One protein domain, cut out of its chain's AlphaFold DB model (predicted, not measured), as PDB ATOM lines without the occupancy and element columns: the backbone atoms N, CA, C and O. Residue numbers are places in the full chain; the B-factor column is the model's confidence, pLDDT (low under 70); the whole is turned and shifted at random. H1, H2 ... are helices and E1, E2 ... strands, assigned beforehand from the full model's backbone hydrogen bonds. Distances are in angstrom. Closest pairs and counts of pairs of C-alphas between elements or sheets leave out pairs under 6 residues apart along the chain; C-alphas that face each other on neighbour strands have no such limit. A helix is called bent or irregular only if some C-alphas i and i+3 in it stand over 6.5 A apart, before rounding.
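This is residues 10 to 102 of the 102 residues of an uncharacterized protein of Bacillus azotoformans MEV2011 (UniProt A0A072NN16). The model is a long rod in two parts: at one end the helices H1 and H3 run side by side in opposite ways, and toward the other end lies a sheet of three strands, E1, E2 and E3, with the short helix H2 grazing it. A long link, residues 68 to 78, leads back from H2 to H3, and the turn at residues 37 to 42 sticks out. The printed part has 93 residues, with three named helices and three named strands in the order H1 E1 E2 E3 H2 H3; the class is mixed, and the sheet, in the order E1 - E2 - E3, is antiparallel. The whole is only just extended, close to loose, with a radius of gyration of the C-alphas of 18.5 A and spans of 61 by 26 by 13 A.

H1, residues 10 to 25, begins at C-alpha 10 (173.572, 116.453, 143.956) and is 22.2 A long. E1 is residues 31 to 37, E2 residues 40 to 49, 23.4 A long, E3 residues 52 to 55, and H2 residues 57 to 67. H3, residues 79 to 100, is 30.5 A long and ends at C-alpha 100 (160.038, 109.394, 142.476); it is irregular, but only just: C-alphas 81 and 84 are 7.0 A apart.

H1 and H3 touch at a shallow tilt of 15 degrees, opposite ways, their closest C-alphas, of Ala 19 and Val 91, 4.8 A apart. H1 is not on the sheet; H3 only grazes it with residues 79 to 84, and H2 with residues 57 to 60. The strands form a meander, each the antiparallel neighbour of the one before. In the hairpin E1 and E2, N 33 and O 46 are within hydrogen-bond range at 2.8 A; in the hairpin E2 and E3, N 47 and O 54 at 2.8 A. H1 and H2 are apart. Every O i to N i+4 pair is within hydrogen-bond range in H1 and H2, and 15 of 18 in H3.

The C-alphas farthest apart, of Tyr 66 and Ile 102, are 60.7 A apart. The printed part has no cut; the link from H2 to H3 is long, and the other links are tight. Mean pLDDT of the printed part is 94.0, and residues 101 to 102 are under 70.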
ATOM      1  N   ILE A  10     173.264 115.185 144.628       93.12
ATOM      2  CA  ILE A  10     173.572 116.453 143.956       93.12
ATOM      3  C   ILE A  10     172.572 116.712 142.825       93.12
ATOM      4  O   ILE A  10     171.990 117.790 142.751       93.12
ATOM      5  N   SER A  11     172.314 115.708 141.980       93.12
ATOM      6  CA  SER A  11     171.336 115.821 140.893       93.12
ATOM      7  C   SER A  11     169.941 116.162 141.421       93.12
ATOM      8  O   SER A  11     169.269 117.009 140.845       93.12
ATOM      9  N   ARG A  12     169.516 115.555 142.536       91.50
ATOM     10  CA  ARG A  12     168.210 115.845 143.154       91.50
ATOM     11  C   ARG A  12     168.114 117.285 143.639       91.50
ATOM     12  O   ARG A  12     167.126 117.951 143.352       91.50
ATOM     13  N   VAL A  13     169.141 117.764 144.343       94.75
ATOM     14  CA  VAL A  13     169.188 119.147 144.838       94.75
ATOM     15  C   VAL A  13     169.127 120.133 143.674       94.75
ATOM     16  O   VAL A  13     168.350 121.081 143.734       94.75
ATOM     17  N   LEU A  14     169.871 119.886 142.591       96.12
ATOM     18  CA  LEU A  14     169.848 120.744 141.402       96.12
ATOM     19  C   LEU A  14     168.484 120.753 140.701       96.12
ATOM     20  O   LEU A  14     168.034 121.812 140.278       96.12
ATOM     21  N   ILE A  15     167.806 119.605 140.607       95.88
ATOM     22  CA  ILE A  15     166.461 119.520 140.018       95.88
ATOM     23  C   ILE A  15     165.449 120.305 140.861       95.88
ATOM     24  O   ILE A  15     164.677 121.087 140.313       95.88
ATOM     25  N   ILE A  16     165.472 120.137 142.188       96.50
ATOM     26  CA  ILE A  16     164.596 120.886 143.099       96.50
ATOM     27  C   ILE A  16     164.886 122.387 143.008       96.50
ATOM     28  O   ILE A  16     163.956 123.178 142.881       96.50
ATOM     29  N   ALA A  17     166.160 122.785 143.019       97.44
ATOM     30  CA  ALA A  17     166.548 124.183 142.868       97.44
ATOM     31  C   ALA A  17     166.058 124.762 141.531       97.44
ATOM     32  O   ALA A  17     165.499 125.854 141.511       97.44
ATOM     33  N   GLY A  18     166.189 124.014 140.431       97.62
ATOM     34  CA  GLY A  18     165.668 124.406 139.121       97.62
ATOM     35  C   GLY A  18     164.148 124.574 139.109       97.62
ATOM     36  O   GLY A  18     163.654 125.569 138.586       97.62
ATOM     37  N   ALA A  19     163.405 123.659 139.739       97.75
ATOM     38  CA  ALA A  19     161.952 123.771 139.872       97.75
ATOM     39  C   ALA A  19     161.545 125.023 140.672       97.75
ATOM     40  O   ALA A  19     160.642 125.750 140.267       97.75
ATOM     41  N   VAL A  20     162.243 125.315 141.774       97.94
ATOM     42  CA  VAL A  20     161.999 126.520 142.582       97.94
ATOM     43  C   VAL A  20     162.310 127.789 141.790       97.94
ATOM     44  O   VAL A  20     161.497 128.710 141.780       97.94
ATOM     45  N   LEU A  21     163.447 127.837 141.091       98.00
ATOM     46  CA  LEU A  21     163.821 128.982 140.257       98.00
ATOM     47  C   LEU A  21     162.819 129.215 139.123       98.00
ATOM     48  O   LEU A  21     162.468 130.361 138.852       98.00
ATOM     49  N   LEU A  22     162.311 128.147 138.502       97.19
ATOM     50  CA  LEU A  22     161.251 128.244 137.501       97.19
ATOM     51  C   LEU A  22     159.951 128.795 138.108       97.19
ATOM     52  O   LEU A  22     159.321 129.667 137.513       97.19
ATOM     53  N   GLY A  23     159.578 128.347 139.309       96.94
ATOM     54  CA  GLY A  23     158.435 128.893 140.044       96.94
ATOM     55  C   GLY A  23     158.591 130.387 140.341       96.94
ATOM     56  O   GLY A  23     157.673 131.160 140.088       96.94
ATOM     57  N   ILE A  24     159.770 130.819 140.797       97.31
ATOM     58  CA  ILE A  24     160.071 132.241 141.046       97.31
ATOM     59  C   ILE A  24     160.031 133.049 139.744       97.31
ATOM     60  O   ILE A  24     159.482 134.148 139.727       97.31
ATOM     61  N   SER A  25     160.553 132.497 138.644       96.38
ATOM     62  CA  SER A  25     160.517 133.131 137.320       96.38
ATOM     63  C   SER A  25     159.094 133.463 136.859       96.38
ATOM     64  O   SER A  25     158.901 134.446 136.150       96.38
ATOM     65  N   SER A  26     158.075 132.716 137.309       95.00
ATOM     66  CA  SER A  26     156.674 133.022 136.978       95.00
ATOM     67  C   SER A  26     156.181 134.379 137.513       95.00
ATOM     68  O   SER A  26     155.183 134.907 137.030       95.00
ATOM     69  N   LEU A  27     156.883 134.952 138.499       94.12
ATOM     70  CA  LEU A  27     156.574 136.248 139.108       94.12
ATOM     71  C   LEU A  27     157.365 137.407 138.478       94.12
ATOM     72  O   LEU A  27     157.123 138.568 138.805       94.12
ATOM     73  N   LEU A  28     158.325 137.099 137.605       96.44
ATOM     74  CA  LEU A  28     159.224 138.060 136.975       96.44
ATOM     75  C   LEU A  28     158.762 138.390 135.547       96.44
ATOM     76  O   LEU A  28     158.032 137.601 134.940       96.44
ATOM     77  N   PRO A  29     159.158 139.550 134.995       96.75
ATOM     78  CA  PRO A  29     158.915 139.851 133.591       96.75
ATOM     79  C   PRO A  29     159.708 138.884 132.706       96.75
ATOM     80  O   PRO A  29     160.871 138.581 132.981       96.75
ATOM     81  N   TRP A  30     159.074 138.386 131.649       95.31
ATOM     82  CA  TRP A  30     159.698 137.450 130.709       95.31
ATOM     83  C   TRP A  30     160.234 138.136 129.472       95.31
ATOM     84  O   TRP A  30     161.239 137.711 128.903       95.31
ATOM     85  N   TRP A  31     159.542 139.182 129.047       96.19
ATOM     86  CA  TRP A  31     159.868 139.902 127.839       96.19
ATOM     87  C   TRP A  31     159.428 141.352 127.975       96.19
ATOM     88  O   TRP A  31     158.510 141.662 128.736       96.19
ATOM     89  N   GLY A  32     160.086 142.231 127.232       95.31
ATOM     90  CA  GLY A  32     159.693 143.621 127.126       95.31
ATOM     91  C   GLY A  32     160.034 144.195 125.758       95.31
ATOM     92  O   GLY A  32     160.917 143.688 125.061       95.31
ATOM     93  N   LEU A  33     159.310 145.246 125.400       94.81
ATOM     94  CA  LEU A  33     159.537 146.100 124.247       94.81
ATOM     95  C   LEU A  33     159.778 147.508 124.773       94.81
ATOM     96  O   LEU A  33     158.895 148.025 125.444       94.81
ATOM     97  N   ASP A  34     160.899 148.120 124.416       95.44
ATOM     98  CA  ASP A  34     161.154 149.539 124.663       95.44
ATOM     99  C   ASP A  34     161.116 150.292 123.329       95.44
ATOM    100  O   ASP A  34     161.758 149.899 122.350       95.44
ATOM    101  N   LEU A  35     160.334 151.368 123.284       94.25
ATOM    102  CA  LEU A  35     160.151 152.237 122.132       94.25
ATOM    103  C   LEU A  35     160.658 153.635 122.465       94.25
ATOM    104  O   LEU A  35     160.224 154.264 123.428       94.25
ATOM    105  N   GLU A  36     161.540 154.148 121.617       93.12
ATOM    106  CA  GLU A  36     162.068 155.502 121.736       93.12
ATOM    107  C   GLU A  36     161.470 156.395 120.650       93.12
ATOM    108  O   GLU A  36     161.467 156.052 119.464       93.12
ATOM    109  N   ALA A  37     160.978 157.568 121.049       89.88
ATOM    110  CA  ALA A  37     160.467 158.573 120.128       89.88
ATOM    111  C   ALA A  37     160.813 159.987 120.621       89.88
ATOM    112  O   ALA A  37     160.787 160.232 121.825       89.88
ATOM    113  N   PRO A  38     161.057 160.965 119.723       92.19
ATOM    114  CA  PRO A  38     161.326 162.349 120.124       92.19
ATOM    115  C   PRO A  38     160.230 162.984 120.997       92.19
ATOM    116  O   PRO A  38     160.510 163.895 121.769       92.19
ATOM    117  N   GLN A  39     158.981 162.532 120.845       92.19
ATOM    118  CA  GLN A  39     157.813 163.013 121.585       92.19
ATOM    119  C   GLN A  39     157.679 162.399 122.985       92.19
ATOM    120  O   GLN A  39     157.008 162.996 123.821       92.19
ATOM    121  N   TYR A  40     158.319 161.252 123.224       92.81
ATOM    122  CA  TYR A  40     158.322 160.522 124.492       92.81
ATOM    123  C   TYR A  40     159.777 160.326 124.937       92.81
ATOM    124  O   TYR A  40     160.335 159.240 124.767       92.81
ATOM    125  N   PRO A  41     160.447 161.389 125.425       92.25
ATOM    126  CA  PRO A  41     161.849 161.325 125.841       92.25
ATOM    127  C   PRO A  41     162.100 160.354 127.006       92.25
ATOM    128  O   PRO A  41     163.227 159.908 127.195       92.25
ATOM    129  N   GLU A  42     161.065 160.026 127.779       91.69
ATOM    130  CA  GLU A  42     161.054 158.985 128.809       91.69
ATOM    131  C   GLU A  42     161.016 157.551 128.252       91.69
ATOM    132  O   GLU A  42     161.301 156.613 128.995       91.69
ATOM    133  N   GLY A  43     160.725 157.385 126.957       92.88
ATOM    134  CA  GLY A  43     160.486 156.093 126.318       92.88
ATOM    135  C   GLY A  43     159.082 155.550 126.590       92.88
ATOM    136  O   GLY A  43     158.356 156.032 127.455       92.88
ATOM    137  N   LEU A  44     158.681 154.545 125.819       95.38
ATOM    138  CA  LEU A  44     157.438 153.811 126.033       95.38
ATOM    139  C   LEU A  44     157.728 152.317 126.066       95.38
ATOM    140  O   LEU A  44     158.326 151.793 125.127       95.38
ATOM    141  N   ALA A  45     157.271 151.631 127.104       96.06
ATOM    142  CA  ALA A  45     157.532 150.221 127.305       96.06
ATOM    143  C   ALA A  45     156.250 149.380 127.314       96.06
ATOM    144  O   ALA A  45     155.199 149.779 127.814       96.06
ATOM    145  N   ILE A  46     156.359 148.152 126.810       96.12
ATOM    146  CA  ILE A  46     155.441 147.057 127.140       96.12
ATOM    147  C   ILE A  46     156.253 145.994 127.855       96.12
ATOM    148  O   ILE A  46     157.270 145.541 127.341       96.12
ATOM    149  N   ILE A  47     155.772 145.536 129.003       97.00
ATOM    150  CA  ILE A  47     156.377 144.464 129.787       97.00
ATOM    151  C   ILE A  47     155.389 143.307 129.872       97.00
ATOM    152  O   ILE A  47     154.281 143.444 130.397       97.00
ATOM    153  N   VAL A  48     155.815 142.145 129.388       96.50
ATOM    154  CA  VAL A  48     155.027 140.915 129.369       96.50
ATOM    155  C   VAL A  48     155.425 140.045 130.556       96.50
ATOM    156  O   VAL A  48     156.562 139.571 130.670       96.50
ATOM    157  N   HIS A  49     154.455 139.808 131.431       96.56
ATOM    158  CA  HIS A  49     154.533 138.806 132.482       96.56
ATOM    159  C   HIS A  49     153.787 137.538 132.045       96.56
ATOM    160  O   HIS A  49     152.902 137.598 131.194       96.56
ATOM    161  N   PRO A  50     154.051 136.392 132.689       95.94
ATOM    162  CA  PRO A  50     153.335 135.141 132.417       95.94
ATOM    163  C   PRO A  50     151.813 135.214 132.535       95.94
ATOM    164  O   PRO A  50     151.124 134.364 131.982       95.94
ATOM    165  N   SER A  51     151.299 136.175 133.304       95.88
ATOM    166  CA  SER A  51     149.882 136.282 133.647       95.88
ATOM    167  C   SER A  51     149.258 137.637 133.330       95.88
ATOM    168  O   SER A  51     148.098 137.831 133.672       95.88
ATOM    169  N   LYS A  52     150.036 138.605 132.830       95.69
ATOM    170  CA  LYS A  52     149.581 139.990 132.649       95.69
ATOM    171  C   LYS A  52     150.505 140.794 131.743       95.69
ATOM    172  O   LYS A  52     151.665 140.422 131.540       95.69
ATOM    173  N   LEU A  53     150.022 141.944 131.302       96.38
ATOM    174  CA  LEU A  53     150.811 142.974 130.635       96.38
ATOM    175  C   LEU A  53     150.978 144.189 131.560       96.38
ATOM    176  O   LEU A  53     150.204 144.407 132.490       96.38
ATOM    177  N   SER A  54     152.038 144.963 131.360       95.69
ATOM    178  CA  SER A  54     152.269 146.227 132.070       95.69
ATOM    179  C   SER A  54     153.131 147.178 131.235       95.69
ATOM    180  O   SER A  54     153.576 146.796 130.155       95.69
ATOM    181  N   GLY A  55     153.354 148.400 131.721       95.31
ATOM    182  CA  GLY A  55     154.018 149.478 130.980       95.31
ATOM    183  C   GLY A  55     153.018 150.531 130.504       95.31
ATOM    184  O   GLY A  55     151.905 150.624 131.027       95.31
ATOM    185  N   GLU A  56     153.393 151.314 129.500       96.19
ATOM    186  CA  GLU A  56     152.645 152.464 128.983       96.19
ATOM    187  C   GLU A  56     151.586 152.058 127.937       96.19
ATOM    188  O   GLU A  56     151.434 152.691 126.889       96.19
ATOM    189  N   ILE A  57     150.829 150.991 128.224       95.00
ATOM    190  CA  ILE A  57     149.860 150.373 127.300       95.00
ATOM    191  C   ILE A  57     148.778 151.367 126.868       95.00
ATOM    192  O   ILE A  57     148.471 151.449 125.683       95.00
ATOM    193  N   ASP A  58     148.254 152.178 127.789       95.12
ATOM    194  CA  ASP A  58     147.224 153.174 127.468       95.12
ATOM    195  C   ASP A  58     147.731 154.215 126.459       95.12
ATOM    196  O   ASP A  58     147.013 154.620 125.542       95.12
ATOM    197  N   ILE A  59     148.986 154.652 126.596       94.56
ATOM    198  CA  ILE A  59     149.599 155.614 125.671       94.56
ATOM    199  C   ILE A  59     149.803 154.948 124.311       94.56
ATOM    200  O   ILE A  59     149.437 155.523 123.285       94.56
ATOM    201  N   LEU A  60     150.319 153.715 124.295       94.75
ATOM    202  CA  LEU A  60     150.471 152.946 123.064       94.75
ATOM    203  C   LEU A  60     149.136 152.703 122.359       94.75
ATOM    204  O   LEU A  60     149.075 152.851 121.145       94.75
ATOM    205  N   ASN A  61     148.065 152.396 123.089       95.81
ATOM    206  CA  ASN A  61     146.739 152.188 122.513       95.81
ATOM    207  C   ASN A  61     146.165 153.476 121.921       95.81
ATOM    208  O   ASN A  61     145.603 153.447 120.827       95.81
ATOM    209  N   ASN A  62     146.382 154.623 122.573       94.44
ATOM    210  CA  ASN A  62     146.042 155.921 121.988       94.44
ATOM    211  C   ASN A  62     146.807 156.166 120.681       94.44
ATOM    212  O   ASN A  62     146.217 156.610 119.700       94.44
ATOM    213  N   LEU A  63     148.104 155.841 120.632       93.38
ATOM    214  CA  LEU A  63     148.887 155.940 119.398       93.38
ATOM    215  C   LEU A  63     148.377 154.970 118.324       93.38
ATOM    216  O   LEU A  63     148.150 155.397 117.192       93.38
ATOM    217  N   ASN A  64     148.137 153.704 118.681       94.69
ATOM    218  CA  ASN A  64     147.611 152.663 117.796       94.69
ATOM    219  C   ASN A  64     146.283 153.075 117.167       94.69
ATOM    220  O   ASN A  64     146.115 152.927 115.958       94.69
ATOM    221  N   HIS A  65     145.390 153.676 117.955       94.44
ATOM    222  CA  HIS A  65     144.123 154.207 117.469       94.44
ATOM    223  C   HIS A  65     144.312 155.202 116.311       94.44
ATOM    224  O   HIS A  65     143.569 155.159 115.331       94.44
ATOM    225  N   TYR A  66     145.340 156.057 116.368       93.25
ATOM    226  CA  TYR A  66     145.612 157.040 115.314       93.25
ATOM    227  C   TYR A  66     146.292 156.461 114.069       93.25
ATOM    228  O   TYR A  66     146.119 157.012 112.981       93.25
ATOM    229  N   ILE A  67     147.044 155.365 114.202       92.94
ATOM    230  CA  ILE A  67     147.685 154.676 113.067       92.94
ATOM    231  C   ILE A  67     146.863 153.493 112.531       92.94
ATOM    232  O   ILE A  67     147.276 152.849 111.568       92.94
ATOM    233  N   GLY A  68     145.694 153.225 113.120       93.75
ATOM    234  CA  GLY A  68     144.797 152.138 112.722       93.75
ATOM    235  C   GLY A  68     145.285 150.742 113.121       93.75
ATOM    236  O   GLY A  68     144.908 149.766 112.477       93.75
ATOM    237  N   MET A  69     146.135 150.648 114.144       95.00
ATOM    238  CA  MET A  69     146.585 149.380 114.721       95.00
ATOM    239  C   MET A  69     145.575 148.863 115.754       95.00
ATOM    240  O   MET A  69     144.813 149.636 116.335       95.00
ATOM    241  N   GLU A  70     145.580 147.549 115.982       92.25
ATOM    242  CA  GLU A  70     144.727 146.900 116.982       92.25
ATOM    243  C   GLU A  70     145.101 147.320 118.414       92.25
ATOM    244  O   GLU A  70     146.255 147.651 118.712       92.25
ATOM    245  N   GLU A  71     144.099 147.336 119.293       94.19
ATOM    246  CA  GLU A  71     144.278 147.666 120.701       94.19
ATOM    247  C   GLU A  71     144.971 146.515 121.433       94.19
ATOM    248  O   GLU A  71     144.608 145.348 121.303       94.19
ATOM    249  N   ILE A  72     145.984 146.853 122.221       94.62
ATOM    250  CA  ILE A  72     146.698 145.911 123.069       94.62
ATOM    251  C   ILE A  72     145.891 145.767 124.355       94.62
ATOM    252  O   ILE A  72     145.898 146.661 125.201       94.62
ATOM    253  N   SER A  73     145.207 144.638 124.508       93.69
ATOM    254  CA  SER A  73     144.464 144.296 125.720       93.69
ATOM    255  C   SER A  73     144.795 142.878 126.174       93.69
ATOM    256  O   SER A  73     145.188 142.035 125.367       93.69
ATOM    257  N   GLU A  74     144.643 142.588 127.468       93.31
ATOM    258  CA  GLU A  74     144.892 141.237 127.988       93.31
ATOM    259  C   GLU A  74     143.880 140.212 127.455       93.31
ATOM    260  O   GLU A  74     144.223 139.038 127.326       93.31
ATOM    261  N   GLU A  75     142.662 140.631 127.080       91.50
ATOM    262  CA  GLU A  75     141.689 139.728 126.449       91.50
ATOM    263  C   GLU A  75     142.155 139.230 125.073       91.50
ATOM    264  O   GLU A  75     141.763 138.138 124.657       91.50
ATOM    265  N   GLY A  76     143.016 139.996 124.390       91.88
ATOM    266  CA  GLY A  76     143.660 139.596 123.138       91.88
ATOM    267  C   GLY A  76     144.705 138.484 123.295       91.88
ATOM    268  O   GLY A  76     145.107 137.891 122.297       91.88
ATOM    269  N   PHE A  77     145.120 138.163 124.529       93.44
ATOM    270  CA  PHE A  77     146.141 137.156 124.837       93.44
ATOM    271  C   PHE A  77     145.585 136.069 125.772       93.44
ATOM    272  O   PHE A  77     145.892 136.055 126.972       93.44
ATOM    273  N   PRO A  78     144.781 135.115 125.260       94.00
ATOM    274  CA  PRO A  78     144.225 134.031 126.073       94.00
ATOM    275  C   PRO A  78     145.307 133.197 126.783       94.00
ATOM    276  O   PRO A  78     145.048 132.613 127.836       94.00
ATOM    277  N   GLU A  79     146.534 133.177 126.258       93.62
ATOM    278  CA  GLU A  79     147.715 132.556 126.856       93.62
ATOM    279  C   GLU A  79     147.961 133.003 128.295       93.62
ATOM    280  O   GLU A  79     148.318 132.169 129.130       93.62
ATOM    281  N   LEU A  80     147.734 134.280 128.613       94.81
ATOM    282  CA  LEU A  80     147.966 134.824 129.955       94.81
ATOM    283  C   LEU A  80     147.117 134.108 131.016       94.81
ATOM    284  O   LEU A  80     147.507 134.031 132.182       94.81
ATOM    285  N   GLN A  81     145.988 133.516 130.611       94.81
ATOM    286  CA  GLN A  81     145.115 132.765 131.506       94.81
ATOM    287  C   GLN A  81     145.635 131.360 131.814       94.81
ATOM    288  O   GLN A  81     145.383 130.863 132.908       94.81
ATOM    289  N   TYR A  82     146.344 130.696 130.893       95.50
ATOM    290  CA  TYR A  82     146.763 129.296 131.073       95.50
ATOM    291  C   TYR A  82     148.269 129.083 131.235       95.50
ATOM    292  O   TYR A  82     148.677 128.091 131.844       95.50
ATOM    293  N   ILE A  83     149.106 130.011 130.770       95.81
ATOM    294  CA  ILE A  83     150.564 129.953 130.929       95.81
ATOM    295  C   ILE A  83     150.985 129.791 132.400       95.81
ATOM    296  O   ILE A  83     151.794 128.896 132.664       95.81
ATOM    297  N   PRO A  84     150.418 130.521 133.385       95.12
ATOM    298  CA  PRO A  84     150.778 130.334 134.791       95.12
ATOM    299  C   PRO A  84     150.544 128.899 135.275       95.12
ATOM    300  O   PRO A  84     151.394 128.317 135.951       95.12
ATOM    301  N   PHE A  85     149.426 128.288 134.874       96.75
ATOM    302  CA  PHE A  85     149.103 126.908 135.235       96.75
ATOM    303  C   PHE A  85     150.048 125.901 134.579       96.75
ATOM    304  O   PHE A  85     150.453 124.938 135.229       96.75
ATOM    305  N   ILE A  86     150.446 126.129 133.322       97.62
ATOM    306  CA  ILE A  86     151.433 125.289 132.629       97.62
ATOM    307  C   ILE A  86     152.781 125.349 133.352       97.62
ATOM    308  O   ILE A  86     153.372 124.302 133.613       97.62
ATOM    309  N   ILE A  87     153.250 126.544 133.729       97.19
ATOM    310  CA  ILE A  87     154.515 126.706 134.461       97.19
ATOM    311  C   ILE A  87     154.460 125.943 135.781       97.19
ATOM    312  O   ILE A  87     155.345 125.135 136.052       97.19
ATOM    313  N   TRP A  88     153.411 126.142 136.584       97.62
ATOM    314  CA  TRP A  88     153.263 125.434 137.856       97.62
ATOM    315  C   TRP A  88     153.132 123.921 137.671       97.62
ATOM    316  O   TRP A  88     153.704 123.160 138.452       97.62
ATOM    317  N   GLY A  89     152.468 123.475 136.605       98.06
ATOM    318  CA  GLY A  89     152.440 122.072 136.204       98.06
ATOM    319  C   GLY A  89     153.843 121.519 135.950       98.06
ATOM    320  O   GLY A  89     154.196 120.471 136.491       98.06
ATOM    321  N   ILE A  90     154.679 122.244 135.202       97.81
ATOM    322  CA  ILE A  90     156.077 121.867 134.950       97.81
ATOM    323  C   ILE A  90     156.879 121.868 136.253       97.81
ATOM    324  O   ILE A  90     157.567 120.890 136.524       97.81
ATOM    325  N   VAL A  91     156.755 122.898 137.094       98.06
ATOM    326  CA  VAL A  91     157.430 122.979 138.401       98.06
ATOM    327  C   VAL A  91     157.119 121.749 139.253       98.06
ATOM    328  O   VAL A  91     158.037 121.110 139.771       98.06
ATOM    329  N   VAL A  92     155.838 121.380 139.360       97.62
ATOM    330  CA  VAL A  92     155.405 120.198 140.115       97.62
ATOM    331  C   VAL A  92     155.977 118.930 139.494       97.62
ATOM    332  O   VAL A  92     156.611 118.151 140.200       97.62
ATOM    333  N   LEU A  93     155.822 118.725 138.184       96.69
ATOM    334  CA  LEU A  93     156.336 117.532 137.508       96.69
ATOM    335  C   LEU A  93     157.856 117.398 137.668       96.69
ATOM    336  O   LEU A  93     158.341 116.316 137.997       96.69
ATOM    337  N   THR A  94     158.608 118.491 137.518       95.19
ATOM    338  CA  THR A  94     160.057 118.531 137.730       95.19
ATOM    339  C   THR A  94     160.414 118.190 139.176       95.19
ATOM    340  O   THR A  94     161.270 117.332 139.395       95.19
ATOM    341  N   ALA A  95     159.736 118.770 140.169       94.94
ATOM    342  CA  ALA A  95     159.969 118.441 141.576       94.94
ATOM    343  C   ALA A  95     159.664 116.964 141.885       94.94
ATOM    344  O   ALA A  95     160.439 116.297 142.574       94.94
ATOM    345  N   LEU A  96     158.587 116.415 141.312       94.12
ATOM    346  CA  LEU A  96     158.225 115.006 141.450       94.12
ATOM    347  C   LEU A  96     159.297 114.070 140.873       94.12
ATOM    348  O   LEU A  96     159.534 113.008 141.450       94.12
ATOM    349  N   THR A  97     160.004 114.450 139.801       90.62
ATOM    350  CA  THR A  97     161.104 113.622 139.268       90.62
ATOM    351  C   THR A  97     162.237 113.417 140.278       90.62
ATOM    352  O   THR A  97     162.782 112.317 140.373       90.62
ATOM    353  N   ALA A  98     162.549 114.431 141.092       88.69
ATOM    354  CA  ALA A  98     163.567 114.324 142.136       88.69
ATOM    355  C   ALA A  98     163.137 113.397 143.289       88.69
ATOM    356  O   ALA A  98     163.999 112.839 143.975       88.69
ATOM    357  N   ILE A  99     161.824 113.225 143.488       84.25
ATOM    358  CA  ILE A  99     161.225 112.420 144.562       84.25
ATOM    359  C   ILE A  99     160.967 110.976 144.114       84.25
ATOM    360  O   ILE A  99     161.235 110.057 144.877       84.25
ATOM    361  N   PHE A 100     160.448 110.739 142.907       81.38
ATOM    362  CA  PHE A 100     160.038 109.394 142.476       81.38
ATOM    363  C   PHE A 100     161.139 108.594 141.777       81.38
ATOM    364  O   PHE A 100     161.084 107.366 141.773       81.38
ATOM    365  N   TRP A 101     162.164 109.246 141.219       69.50
ATOM    366  CA  TRP A 101     163.310 108.562 140.608       69.50
ATOM    367  C   TRP A 101     164.403 108.266 141.657       69.50
ATOM    368  O   TRP A 101     165.572 108.663 141.551       69.50
ATOM    369  N   ILE A 102     163.961 107.588 142.726       55.81
ATOM    370  CA  ILE A 102     164.751 107.055 143.850       55.81
ATOM    371  C   ILE A 102     165.220 105.643 143.564       55.81
ATOM    372  O   ILE A 102     166.314 105.335 144.084       55.81
TER     373      ILE A 102